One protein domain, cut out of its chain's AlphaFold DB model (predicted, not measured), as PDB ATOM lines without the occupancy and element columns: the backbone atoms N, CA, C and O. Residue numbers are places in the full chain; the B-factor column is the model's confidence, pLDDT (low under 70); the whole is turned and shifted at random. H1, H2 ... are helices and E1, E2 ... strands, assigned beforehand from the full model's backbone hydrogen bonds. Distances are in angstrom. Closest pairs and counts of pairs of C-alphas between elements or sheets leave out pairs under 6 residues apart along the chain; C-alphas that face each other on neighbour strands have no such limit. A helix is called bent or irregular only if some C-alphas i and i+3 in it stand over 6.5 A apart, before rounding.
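Overview. This is residues 6 to 87 of the 104 residues of an uncharacterized protein of Clostridium sp. chh4-2 (UniProt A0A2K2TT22). A strongly twisted sheet of five strands, sharply bent in E2, has one helix, H1, along one face; the other face is bare. The printed part has 82 residues, with H1, then E1 to E5; the antiparallel sheet runs E4 E3 E2 E1 E5, class mixed. It is compact, radius of gyration of the C-alphas 12.7 A, spanning 37 by 26 by 22 A.

Along the chain. E2, residues 39 to 51, 25.6 A, bends by 101 degrees at residue 46. E1 is residues 28 to 36, 24.7 A; E3, 55 to 62, 20.2 A; E4, 65 to 72, 22.7 A; E5, 78 to 84, 19.0 A, ending at C-alpha 84 (86.219, 266.255, 357.417). H1, residues 6 to 21, 22.1 A, begins at C-alpha 6 (114.934, 268.361, 367.630).

Arrangement. E1 to E4 form a meander, each strand the antiparallel neighbour of the one before. Within hydrogen-bond range are N 41 and O 34 for E2 and E1, 3.0 A; N 49 and O 57 for E2 and E3, 3.0 A; N 69 and O 58 for E4 and E3, 2.9 A; N 31 and O 81 for E1 and E5, 2.9 A. H1, with every O i to N i+4 pair within range, is on the sheet at a height of 8.7 A, over E3 and E1, and only just not over E2, with 2 C-alphas falling on it. It runs along the strands, 6 degrees from E3 on the local plane; its closest C-alphas to E3 are Ala 6 and Leu 55, 5.8 A.

Size, cuts and confidence. The printed part has no cut and no long link; residues 35 to 40 have pLDDT under 70.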
ATOM      1  N   ALA A   6     116.362 268.323 367.307       82.31
ATOM      2  CA  ALA A   6     114.934 268.361 367.630       82.31
ATOM      3  C   ALA A   6     114.328 269.751 367.445       82.31
ATOM      4  O   ALA A   6     113.271 269.860 366.836       82.31
ATOM      5  N   ARG A   7     115.017 270.815 367.875       84.19
ATOM      6  CA  ARG A   7     114.577 272.192 367.606       84.19
ATOM      7  C   ARG A   7     114.445 272.458 366.106       84.19
ATOM      8  O   ARG A   7     113.412 272.952 365.678       84.19
ATOM      9  N   GLN A   8     115.461 272.117 365.310       85.62
ATOM     10  CA  GLN A   8     115.415 272.350 363.865       85.62
ATOM     11  C   GLN A   8     114.319 271.516 363.191       85.62
ATOM     12  O   GLN A   8     113.585 272.033 362.352       85.62
ATOM     13  N   ALA A   9     114.196 270.239 363.565       85.44
ATOM     14  CA  ALA A   9     113.143 269.364 363.068       85.44
ATOM     15  C   ALA A   9     111.764 269.934 363.419       85.44
ATOM     16  O   ALA A   9     110.936 270.089 362.532       85.44
ATOM     17  N   PHE A  10     111.551 270.334 364.672       85.56
ATOM     18  CA  PHE A  10     110.313 270.959 365.125       85.56
ATOM     19  C   PHE A  10     109.992 272.235 364.341       85.56
ATOM     20  O   PHE A  10     108.897 272.340 363.799       85.56
ATOM     21  N   SER A  11     110.948 273.157 364.181       86.19
ATOM     22  CA  SER A  11     110.766 274.367 363.366       86.19
ATOM     23  C   SER A  11     110.372 274.057 361.922       86.19
ATOM     24  O   SER A  11     109.466 274.692 361.387       86.19
ATOM     25  N   ASN A  12     111.003 273.057 361.304       85.50
ATOM     26  CA  ASN A  12     110.657 272.640 359.947       85.50
ATOM     27  C   ASN A  12     109.244 272.034 359.887       85.50
ATOM     28  O   ASN A  12     108.498 272.339 358.963       85.50
ATOM     29  N   ILE A  13     108.865 271.209 360.869       85.25
ATOM     30  CA  ILE A  13     107.531 270.595 360.965       85.25
ATOM     31  C   ILE A  13     106.449 271.671 361.095       85.25
ATOM     32  O   ILE A  13     105.465 271.619 360.359       85.25
ATOM     33  N   MET A  14     106.647 272.658 361.976       86.75
ATOM     34  CA  MET A  14     105.719 273.785 362.135       86.75
ATOM     35  C   MET A  14     105.517 274.520 360.812       86.75
ATOM     36  O   MET A  14     104.387 274.662 360.358       86.75
ATOM     37  N   ALA A  15     106.615 274.885 360.142       85.00
ATOM     38  CA  ALA A  15     106.557 275.598 358.870       85.00
ATOM     39  C   ALA A  15     105.813 274.810 357.776       85.00
ATOM     40  O   ALA A  15     105.084 275.401 356.984       85.00
ATOM     41  N   GLN A  16     105.968 273.480 357.725       84.25
ATOM     42  CA  GLN A  16     105.233 272.642 356.769       84.25
ATOM     43  C   GLN A  16     103.738 272.542 357.101       84.25
ATOM     44  O   GLN A  16     102.915 272.554 356.189       84.25
ATOM     45  N   ILE A  17     103.376 272.451 358.385       85.62
ATOM     46  CA  ILE A  17     101.969 272.411 358.809       85.62
ATOM     47  C   ILE A  17     101.286 273.749 358.532       85.62
ATOM     48  O   ILE A  17     100.182 273.744 357.997       85.62
ATOM     49  N   ASP A  18     101.932 274.875 358.832       83.94
ATOM     50  CA  ASP A  18     101.376 276.202 358.551       83.94
ATOM     51  C   ASP A  18     101.132 276.393 357.052       83.94
ATOM     52  O   ASP A  18     100.009 276.695 356.652       83.94
ATOM     53  N   ALA A  19     102.125 276.078 356.215       84.12
ATOM     54  CA  ALA A  19     101.975 276.139 354.762       84.12
ATOM     55  C   ALA A  19     100.858 275.214 354.236       84.12
ATOM     56  O   ALA A  19     100.157 275.557 353.285       84.12
ATOM     57  N   PHE A  20     100.658 274.039 354.840       79.75
ATOM     58  CA  PHE A  20      99.556 273.149 354.467       79.75
ATOM     59  C   PHE A  20      98.193 273.721 354.891       79.75
ATOM     60  O   PHE A  20      97.249 273.697 354.104       79.75
ATOM     61  N   GLN A  21      98.098 274.273 356.106       82.19
ATOM     62  CA  GLN A  21      96.874 274.877 356.646       82.19
ATOM     63  C   GLN A  21      96.403 276.093 355.841       82.19
ATOM     64  O   GLN A  21      95.198 276.296 355.729       82.19
ATOM     65  N   GLU A  22      97.320 276.880 355.273       83.31
ATOM     66  CA  GLU A  22      96.993 278.024 354.404       83.31
ATOM     67  C   GLU A  22      96.245 277.624 353.123       83.31
ATOM     68  O   GLU A  22      95.551 278.447 352.533       83.31
ATOM     69  N   ASN A  23      96.369 276.363 352.703       78.19
ATOM     70  CA  ASN A  23      95.753 275.836 351.487       78.19
ATOM     71  C   ASN A  23      94.488 275.001 351.760       78.19
ATOM     72  O   ASN A  23      94.018 274.310 350.857       78.19
ATOM     73  N   LEU A  24      93.961 275.015 352.991       82.12
ATOM     74  CA  LEU A  24      92.750 274.279 353.353       82.12
ATOM     75  C   LEU A  24      91.501 275.157 353.341       82.12
ATOM     76  O   LEU A  24      91.472 276.236 353.930       82.12
ATOM     77  N   ASP A  25      90.446 274.603 352.757       80.12
ATOM     78  CA  ASP A  25      89.099 275.163 352.759       80.12
ATOM     79  C   ASP A  25      88.466 275.089 354.167       80.12
ATOM     80  O   ASP A  25      88.835 274.252 354.998       80.12
ATOM     81  N   ASP A  26      87.451 275.921 354.424       83.44
ATOM     82  CA  ASP A  26      86.807 276.069 355.745       83.44
ATOM     83  C   ASP A  26      86.091 274.803 356.267       83.44
ATOM     84  O   ASP A  26      85.732 274.727 357.448       83.44
ATOM     85  N   ASP A  27      85.925 273.790 355.414       82.75
ATOM     86  CA  ASP A  27      85.266 272.515 355.718       82.75
ATOM     87  C   ASP A  27      86.235 271.404 356.159       82.75
ATOM     88  O   ASP A  27      85.804 270.281 356.448       82.75
ATOM     89  N   LYS A  28      87.546 271.682 356.199       79.38
ATOM     90  CA  LYS A  28      88.588 270.673 356.432       79.38
ATOM     91  C   LYS A  28      89.462 270.987 357.641       79.38
ATOM     92  O   LYS A  28      89.807 272.135 357.918       79.38
ATOM     93  N   GLU A  29      89.891 269.929 358.323       80.94
ATOM     94  CA  GLU A  29      90.894 269.986 359.392       80.94
ATOM     95  C   GLU A  29      92.167 269.233 358.997       80.94
ATOM     96  O   GLU A  29      92.128 268.298 358.192       80.94
ATOM     97  N   VAL A  30      93.307 269.625 359.579       81.50
ATOM     98  CA  VAL A  30      94.570 268.894 359.407       81.50
ATOM     99  C   VAL A  30      94.615 267.702 360.349       81.50
ATOM    100  O   VAL A  30      94.421 267.838 361.556       81.50
ATOM    101  N   ALA A  31      94.985 266.552 359.805       78.69
ATOM    102  CA  ALA A  31      95.405 265.389 360.564       78.69
ATOM    103  C   ALA A  31      96.811 264.955 360.139       78.69
ATOM    104  O   ALA A  31      97.294 265.274 359.046       78.69
ATOM    105  N   VAL A  32      97.469 264.197 361.016       78.00
ATOM    106  CA  VAL A  32      98.774 263.608 360.729       78.00
ATOM    107  C   VAL A  32      98.605 262.099 360.628       78.00
ATOM    108  O   VAL A  32      98.202 261.435 361.587       78.00
ATOM    109  N   LEU A  33      98.930 261.547 359.462       73.94
ATOM    110  CA  LEU A  33      99.077 260.112 359.278       73.94
ATOM    111  C   LEU A  33     100.528 259.737 359.579       73.94
ATOM    112  O   LEU A  33     101.463 260.118 358.870       73.94
ATOM    113  N   LEU A  34     100.712 258.985 360.652       71.81
ATOM    114  CA  LEU A  34     102.011 258.535 361.122       71.81
ATOM    115  C   LEU A  34     102.337 257.223 360.410       71.81
ATOM    116  O   LEU A  34     101.679 256.200 360.621       71.81
ATOM    117  N   ALA A  35     103.334 257.267 359.529       61.22
ATOM    118  CA  ALA A  35     103.777 256.106 358.776       61.22
ATOM    119  C   ALA A  35     104.865 255.378 359.576       61.22
ATOM    120  O   ALA A  35     105.989 255.862 359.691       61.22
ATOM    121  N   SER A  36     104.539 254.211 360.136       60.81
ATOM    122  CA  SER A  36     105.537 253.282 360.677       60.81
ATOM    123  C   SER A  36     105.665 252.058 359.769       60.81
ATOM    124  O   SER A  36     104.783 251.774 358.954       60.81
ATOM    125  N   PHE A  37     106.767 251.319 359.900       50.50
ATOM    126  CA  PHE A  37     107.001 250.081 359.156       50.50
ATOM    127  C   PHE A  37     105.864 249.072 359.410       50.50
ATOM    128  O   PHE A  37     105.813 248.423 360.451       50.50
ATOM    129  N   GLY A  38     104.959 248.932 358.436       58.44
ATOM    130  CA  GLY A  38     103.937 247.879 358.373       58.44
ATOM    131  C   GLY A  38     102.507 248.282 358.750       58.44
ATOM    132  O   GLY A  38     101.588 247.529 358.448       58.44
ATOM    133  N   SER A  39     102.280 249.450 359.360       64.75
ATOM    134  CA  SER A  39     100.923 249.974 359.598       64.75
ATOM    135  C   SER A  39     100.932 251.497 359.748       64.75
ATOM    136  O   SER A  39     101.820 252.069 360.381       64.75
ATOM    137  N   SER A  40      99.954 252.158 359.128       69.38
ATOM    138  CA  SER A  40      99.736 253.600 359.259       69.38
ATOM    139  C   SER A  40      98.742 253.884 360.378       69.38
ATOM    140  O   SER A  40      97.681 253.260 360.424       69.38
ATOM    141  N   LEU A  41      99.063 254.845 361.237       78.19
ATOM    142  CA  LEU A  41      98.186 255.304 362.308       78.19
ATOM    143  C   LEU A  41      97.699 256.714 361.985       78.19
ATOM    144  O   LEU A  41      98.518 257.615 361.802       78.19
ATOM    145  N   LEU A  42      96.385 256.919 361.929       85.12
ATOM    146  CA  LEU A  42      95.823 258.261 361.808       85.12
ATOM    147  C   LEU A  42      95.667 258.865 363.203       85.12
ATOM    148  O   LEU A  42      94.983 258.298 364.054       85.12
ATOM    149  N   MET A  43      96.306 260.011 363.428       86.38
ATOM    150  CA  MET A  43      96.143 260.795 364.646       86.38
ATOM    151  C   MET A  43      95.551 262.159 364.299       86.38
ATOM    152  O   MET A  43      96.112 262.915 363.499       86.38
ATOM    153  N   THR A  44      94.451 262.508 364.963       87.38
ATOM    154  CA  THR A  44      93.951 263.885 364.994       87.38
ATOM    155  C   THR A  44      94.839 264.669 365.949       87.38
ATOM    156  O   THR A  44      94.657 264.628 367.170       87.38
ATOM    157  N   VAL A  45      95.870 265.308 365.399       86.38
ATOM    158  CA  VAL A  45      96.867 266.041 366.180       86.38
ATOM    159  C   VAL A  45      96.275 267.360 366.659       86.38
ATOM    160  O   VAL A  45      95.614 268.089 365.930       86.38
ATOM    161  N   THR A  46      96.531 267.663 367.921       86.00
ATOM    162  CA  THR A  46      96.095 268.893 368.590       86.00
ATOM    163  C   THR A  46      97.274 269.726 369.072       86.00
ATOM    164  O   THR A  46      97.140 270.936 369.234       86.00
ATOM    165  N   GLY A  47      98.432 269.088 369.262       85.50
ATOM    166  CA  GLY A  47      99.649 269.733 369.714       85.50
ATOM    167  C   GLY A  47     100.898 269.001 369.241       85.50
ATOM    168  O   GLY A  47     100.901 267.771 369.147       85.50
ATOM    169  N   ILE A  48     101.975 269.747 369.008       88.19
ATOM    170  CA  ILE A  48     103.319 269.198 368.793       88.19
ATOM    171  C   ILE A  48     104.292 269.877 369.761       88.19
ATOM    172  O   ILE A  48     104.209 271.086 369.992       88.19
ATOM    173  N   GLY A  49     105.217 269.097 370.319       86.06
ATOM    174  CA  GLY A  49     106.328 269.593 371.134       86.06
ATOM    175  C   GLY A  49     107.628 268.850 370.834       86.06
ATOM    176  O   GLY A  49     107.643 267.909 370.043       86.06
ATOM    177  N   PHE A  50     108.724 269.235 371.485       87.62
ATOM    178  CA  PHE A  50     110.018 268.570 371.320       87.62
ATOM    179  C   PHE A  50     110.849 268.577 372.605       87.62
ATOM    180  O   PHE A  50     110.631 269.395 373.496       87.62
ATOM    181  N   GLN A  51     111.831 267.678 372.677       82.44
ATOM    182  CA  GLN A  51     112.869 267.665 373.706       82.44
ATOM    183  C   GLN A  51     114.229 267.506 373.026       82.44
ATOM    184  O   GLN A  51     114.486 266.535 372.311       82.44
ATOM    185  N   ASN A  52     115.112 268.478 373.251       81.75
ATOM    186  CA  ASN A  52     116.468 268.429 372.717       81.75
ATOM    187  C   ASN A  52     117.274 267.268 373.340       81.75
ATOM    188  O   ASN A  52     117.106 266.985 374.525       81.75
ATOM    189  N   PRO A  53     118.179 266.633 372.570       83.06
ATOM    190  CA  PRO A  53     118.527 266.967 371.187       83.06
ATOM    191  C   PRO A  53     117.672 266.267 370.124       83.06
ATOM    192  O   PRO A  53     117.828 266.603 368.954       83.06
ATOM    193  N   GLU A  54     116.809 265.310 370.478       85.25
ATOM    194  CA  GLU A  54     116.418 264.276 369.507       85.25
ATOM    195  C   GLU A  54     114.976 263.757 369.568       85.25
ATOM    196  O   GLU A  54     114.640 262.887 368.770       85.25
ATOM    197  N   LEU A  55     114.105 264.273 370.440       84.31
ATOM    198  CA  LEU A  55     112.715 263.803 370.535       84.31
ATOM    199  C   LEU A  55     111.702 264.839 370.042       84.31
ATOM    200  O   LEU A  55     111.832 266.032 370.319       84.31
ATOM    201  N   VAL A  56     110.652 264.357 369.374       86.75
ATOM    202  CA  VAL A  56     109.442 265.106 369.003       86.75
ATOM    203  C   VAL A  56     108.219 264.366 369.549       86.75
ATOM    204  O   VAL A  56     108.161 263.135 369.535       86.75
ATOM    205  N   TYR A  57     107.245 265.125 370.043       86.06
ATOM    206  CA  TYR A  57     106.007 264.630 370.632       86.06
ATOM    207  C   TYR A  57     104.812 265.085 369.803       86.06
ATOM    208  O   TYR A  57     104.705 266.272 369.492       86.06
ATOM    209  N   PHE A  58     103.886 264.170 369.531       87.88
ATOM    210  CA  PHE A  58     102.581 264.471 368.948       87.88
ATOM    211  C   PHE A  58     101.496 264.166 369.976       87.88
ATOM    212  O   PHE A  58     101.452 263.064 370.524       87.88
ATOM    213  N   TYR A  59     100.630 265.139 370.233       87.44
ATOM    214  CA  TYR A  59      99.518 265.042 371.172       87.44
ATOM    215  C   TYR A  59      98.204 265.096 370.408       87.44
ATOM    216  O   TYR A  59      98.013 265.975 369.562       87.44
ATOM    217  N   GLY A  60      97.264 264.216 370.726       88.69
ATOM    218  CA  GLY A  60      95.982 264.219 370.041       88.69
ATOM    219  C   GLY A  60      95.109 263.029 370.380       88.69
ATOM    220  O   GLY A  60      95.123 262.529 371.505       88.69
ATOM    221  N   TYR A  61      94.349 262.590 369.385       86.69
ATOM    222  CA  TYR A  61      93.403 261.493 369.515       86.69
ATOM    223  C   TYR A  61      93.644 260.440 368.439       86.69
ATOM    224  O   TYR A  61      93.916 260.767 367.284       86.69
ATOM    225  N   VAL A  62      93.518 259.177 368.833       85.62
ATOM    226  CA  VAL A  62      93.496 258.008 367.947       85.62
ATOM    227  C   VAL A  62      92.216 257.259 368.273       85.62
ATOM    228  O   VAL A  62      92.002 256.912 369.436       85.62
ATOM    229  N   ASP A  63      91.342 257.063 367.288       86.12
ATOM    230  CA  ASP A  63      90.025 256.436 367.478       86.12
ATOM    231  C   ASP A  63      89.245 257.038 368.670       86.12
ATOM    232  O   ASP A  63      88.686 256.332 369.511       86.12
ATOM    233  N   GLY A  64      89.292 258.371 368.800       82.94
ATOM    234  CA  GLY A  64      88.649 259.129 369.882       82.94
ATOM    235  C   GLY A  64      89.330 259.037 371.256       82.94
ATOM    236  O   GLY A  64      88.871 259.668 372.208       82.94
ATOM    237  N   LYS A  65      90.432 258.291 371.400       78.75
ATOM    238  CA  LYS A  65      91.155 258.141 372.674       78.75
ATOM    239  C   LYS A  65      92.321 259.126 372.780       78.75
ATOM    240  O   LYS A  65      93.147 259.157 371.861       78.75
ATOM    241  N   PRO A  66      92.450 259.871 373.900       83.56
ATOM    242  CA  PRO A  66      93.617 260.709 374.156       83.56
ATOM    243  C   PRO A  66      94.899 259.889 374.028       83.56
ATOM    244  O   PRO A  66      95.037 258.843 374.661       83.56
ATOM    245  N   SER A  67      95.807 260.348 373.179       83.19
ATOM    246  CA  SER A  67      97.004 259.613 372.787       83.19
ATOM    247  C   SER A  67      98.189 260.560 372.637       83.19
ATOM    248  O   SER A  67      98.044 261.720 372.246       83.19
ATOM    249  N   GLN A  68      99.378 260.039 372.927       85.31
ATOM    250  CA  GLN A  68     100.645 260.726 372.719       85.31
ATOM    251  C   GLN A  68     101.586 259.795 371.964       85.31
ATOM    252  O   GLN A  68     101.784 258.648 372.370       85.31
ATOM    253  N   LEU A  69     102.189 260.295 370.891       85.44
ATOM    254  CA  LEU A  69     103.278 259.614 370.207       85.44
ATOM    255  C   LEU A  69     104.602 260.323 370.507       85.44
ATOM    256  O   LEU A  69     104.690 261.546 370.424       85.44
ATOM    257  N   ILE A  70     105.630 259.535 370.819       82.50
ATOM    258  CA  ILE A  70     107.002 259.986 371.063       82.50
ATOM    259  C   ILE A  70     107.885 259.413 369.951       82.50
ATOM    260  O   ILE A  70     107.910 258.196 369.767       82.50
ATOM    261  N   GLN A  71     108.593 260.266 369.209       82.69
ATOM    262  CA  GLN A  71     109.468 259.846 368.108       82.69
ATOM    263  C   GLN A  71     110.866 260.443 368.225       82.69
ATOM    264  O   GLN A  71     111.034 261.611 368.570       82.69
ATOM    265  N   HIS A  72     111.869 259.638 367.869       84.38
ATOM    266  CA  HIS A  72     113.227 260.115 367.644       84.38
ATOM    267  C   HIS A  72     113.321 260.815 366.281       84.38
ATOM    268  O   HIS A  72     112.786 260.306 365.296       84.38
ATOM    269  N   VAL A  73     114.046 261.934 366.189       82.88
ATOM    270  CA  VAL A  73     114.146 262.778 364.979       82.88
ATOM    271  C   VAL A  73     114.574 262.032 363.715       82.88
ATOM    272  O   VAL A  73     114.145 262.382 362.622       82.88
ATOM    273  N   THR A  74     115.386 260.981 363.845       81.31
ATOM    274  CA  THR A  74     115.846 260.170 362.699       81.31
ATOM    275  C   THR A  74     114.803 259.182 362.175       81.31
ATOM    276  O   THR A  74     115.001 258.602 361.112       81.31
ATOM    277  N   GLN A  75     113.715 258.961 362.915       75.50
ATOM    278  CA  GLN A  75     112.641 258.021 362.577       75.50
ATOM    279  C   GLN A  75     111.357 258.737 362.140       75.50
ATOM    280  O   GLN A  75     110.332 258.091 361.925       75.50
ATOM    281  N   ILE A  76     111.397 260.065 362.022       72.81
ATOM    282  CA  ILE A  76     110.229 260.871 361.685       72.81
ATOM    283  C   ILE A  76     109.909 260.701 360.200       72.81
ATOM    284  O   ILE A  76     110.644 261.171 359.338       72.81
ATOM    285  N   ASN A  77     108.771 260.070 359.922       71.62
ATOM    286  CA  ASN A  77     108.078 260.126 358.641       71.62
ATOM    287  C   ASN A  77     106.585 260.291 358.932       71.62
ATOM    288  O   ASN A  77     105.973 259.444 359.586       71.62
ATOM    289  N   PHE A  78     105.991 261.378 358.459       75.25
ATOM    290  CA  PHE A  78     104.558 261.600 358.585       75.25
ATOM    291  C   PHE A  78     104.010 262.246 357.319       75.25
ATOM    292  O   PHE A  78     104.716 262.959 356.607       75.25
ATOM    293  N   LEU A  79     102.740 261.970 357.049       77.44
ATOM    294  CA  LEU A  79     101.975 262.564 355.965       77.44
ATOM    295  C   LEU A  79     100.949 263.519 356.575       77.44
ATOM    296  O   LEU A  79     100.164 263.124 357.439       77.44
ATOM    297  N   LEU A  80     100.951 264.768 356.117       80.38
ATOM    298  CA  LEU A  80      99.857 265.696 356.380       80.38
ATOM    299  C   LEU A  80      98.693 265.354 355.450       80.38
ATOM    300  O   LEU A  80      98.892 265.154 354.252       80.38
ATOM    301  N   THR A  81      97.487 265.266 356.002       82.62
ATOM    302  CA  THR A  81      96.269 265.020 355.225       82.62
ATOM    303  C   THR A  81      95.110 265.836 355.781       82.62
ATOM    304  O   THR A  81      95.099 266.201 356.955       82.62
ATOM    305  N   SER A  82      94.123 266.117 354.937       83.06
ATOM    306  CA  SER A  82      92.857 266.713 355.358       83.06
ATOM    307  C   SER A  82      91.865 265.638 355.790       83.06
ATOM    308  O   SER A  82      91.782 264.588 355.146       83.06
ATOM    309  N   VAL A  83      91.062 265.935 356.805       83.50
ATOM    310  CA  VAL A  83      89.866 265.165 357.177       83.50
ATOM    311  C   VAL A  83      88.651 266.088 357.234       83.50
ATOM    312  O   VAL A  83      88.797 267.311 357.298       83.50
ATOM    313  N   ASP A  84      87.453 265.508 357.168       85.50
ATOM    314  CA  ASP A  84      86.219 266.255 357.417       85.50
ATOM    315  C   ASP A  84      86.185 266.744 358.867       85.50
ATOM    316  O   ASP A  84      86.680 266.069 359.775       85.50
ATOM    317  N   LYS A  85      85.582 267.914 359.084       85.00
ATOM    318  CA  LYS A  85      85.330 268.430 360.432       85.00
ATOM    319  C   LYS A  85      84.492 267.442 361.231       85.00
ATOM    320  O   LYS A  85      83.478 266.942 360.750       85.00
ATOM    321  N   GLU A  86      84.879 267.234 362.485       79.88
ATOM    322  CA  GLU A  86      84.096 266.419 363.416       79.88
ATOM    323  C   GLU A  86      82.750 267.090 363.752       79.88
ATOM    324  O   GLU A  86      81.730 266.419 363.889       79.88
ATOM    325  N   ASP A  87      82.739 268.426 363.828       83.38
ATOM    326  CA  ASP A  87      81.546 269.254 364.021       83.38
ATOM    327  C   ASP A  87      81.489 270.357 362.945       83.38
ATOM    328  O   ASP A  87      82.299 271.292 362.985       83.38
TER     329      ASP A  87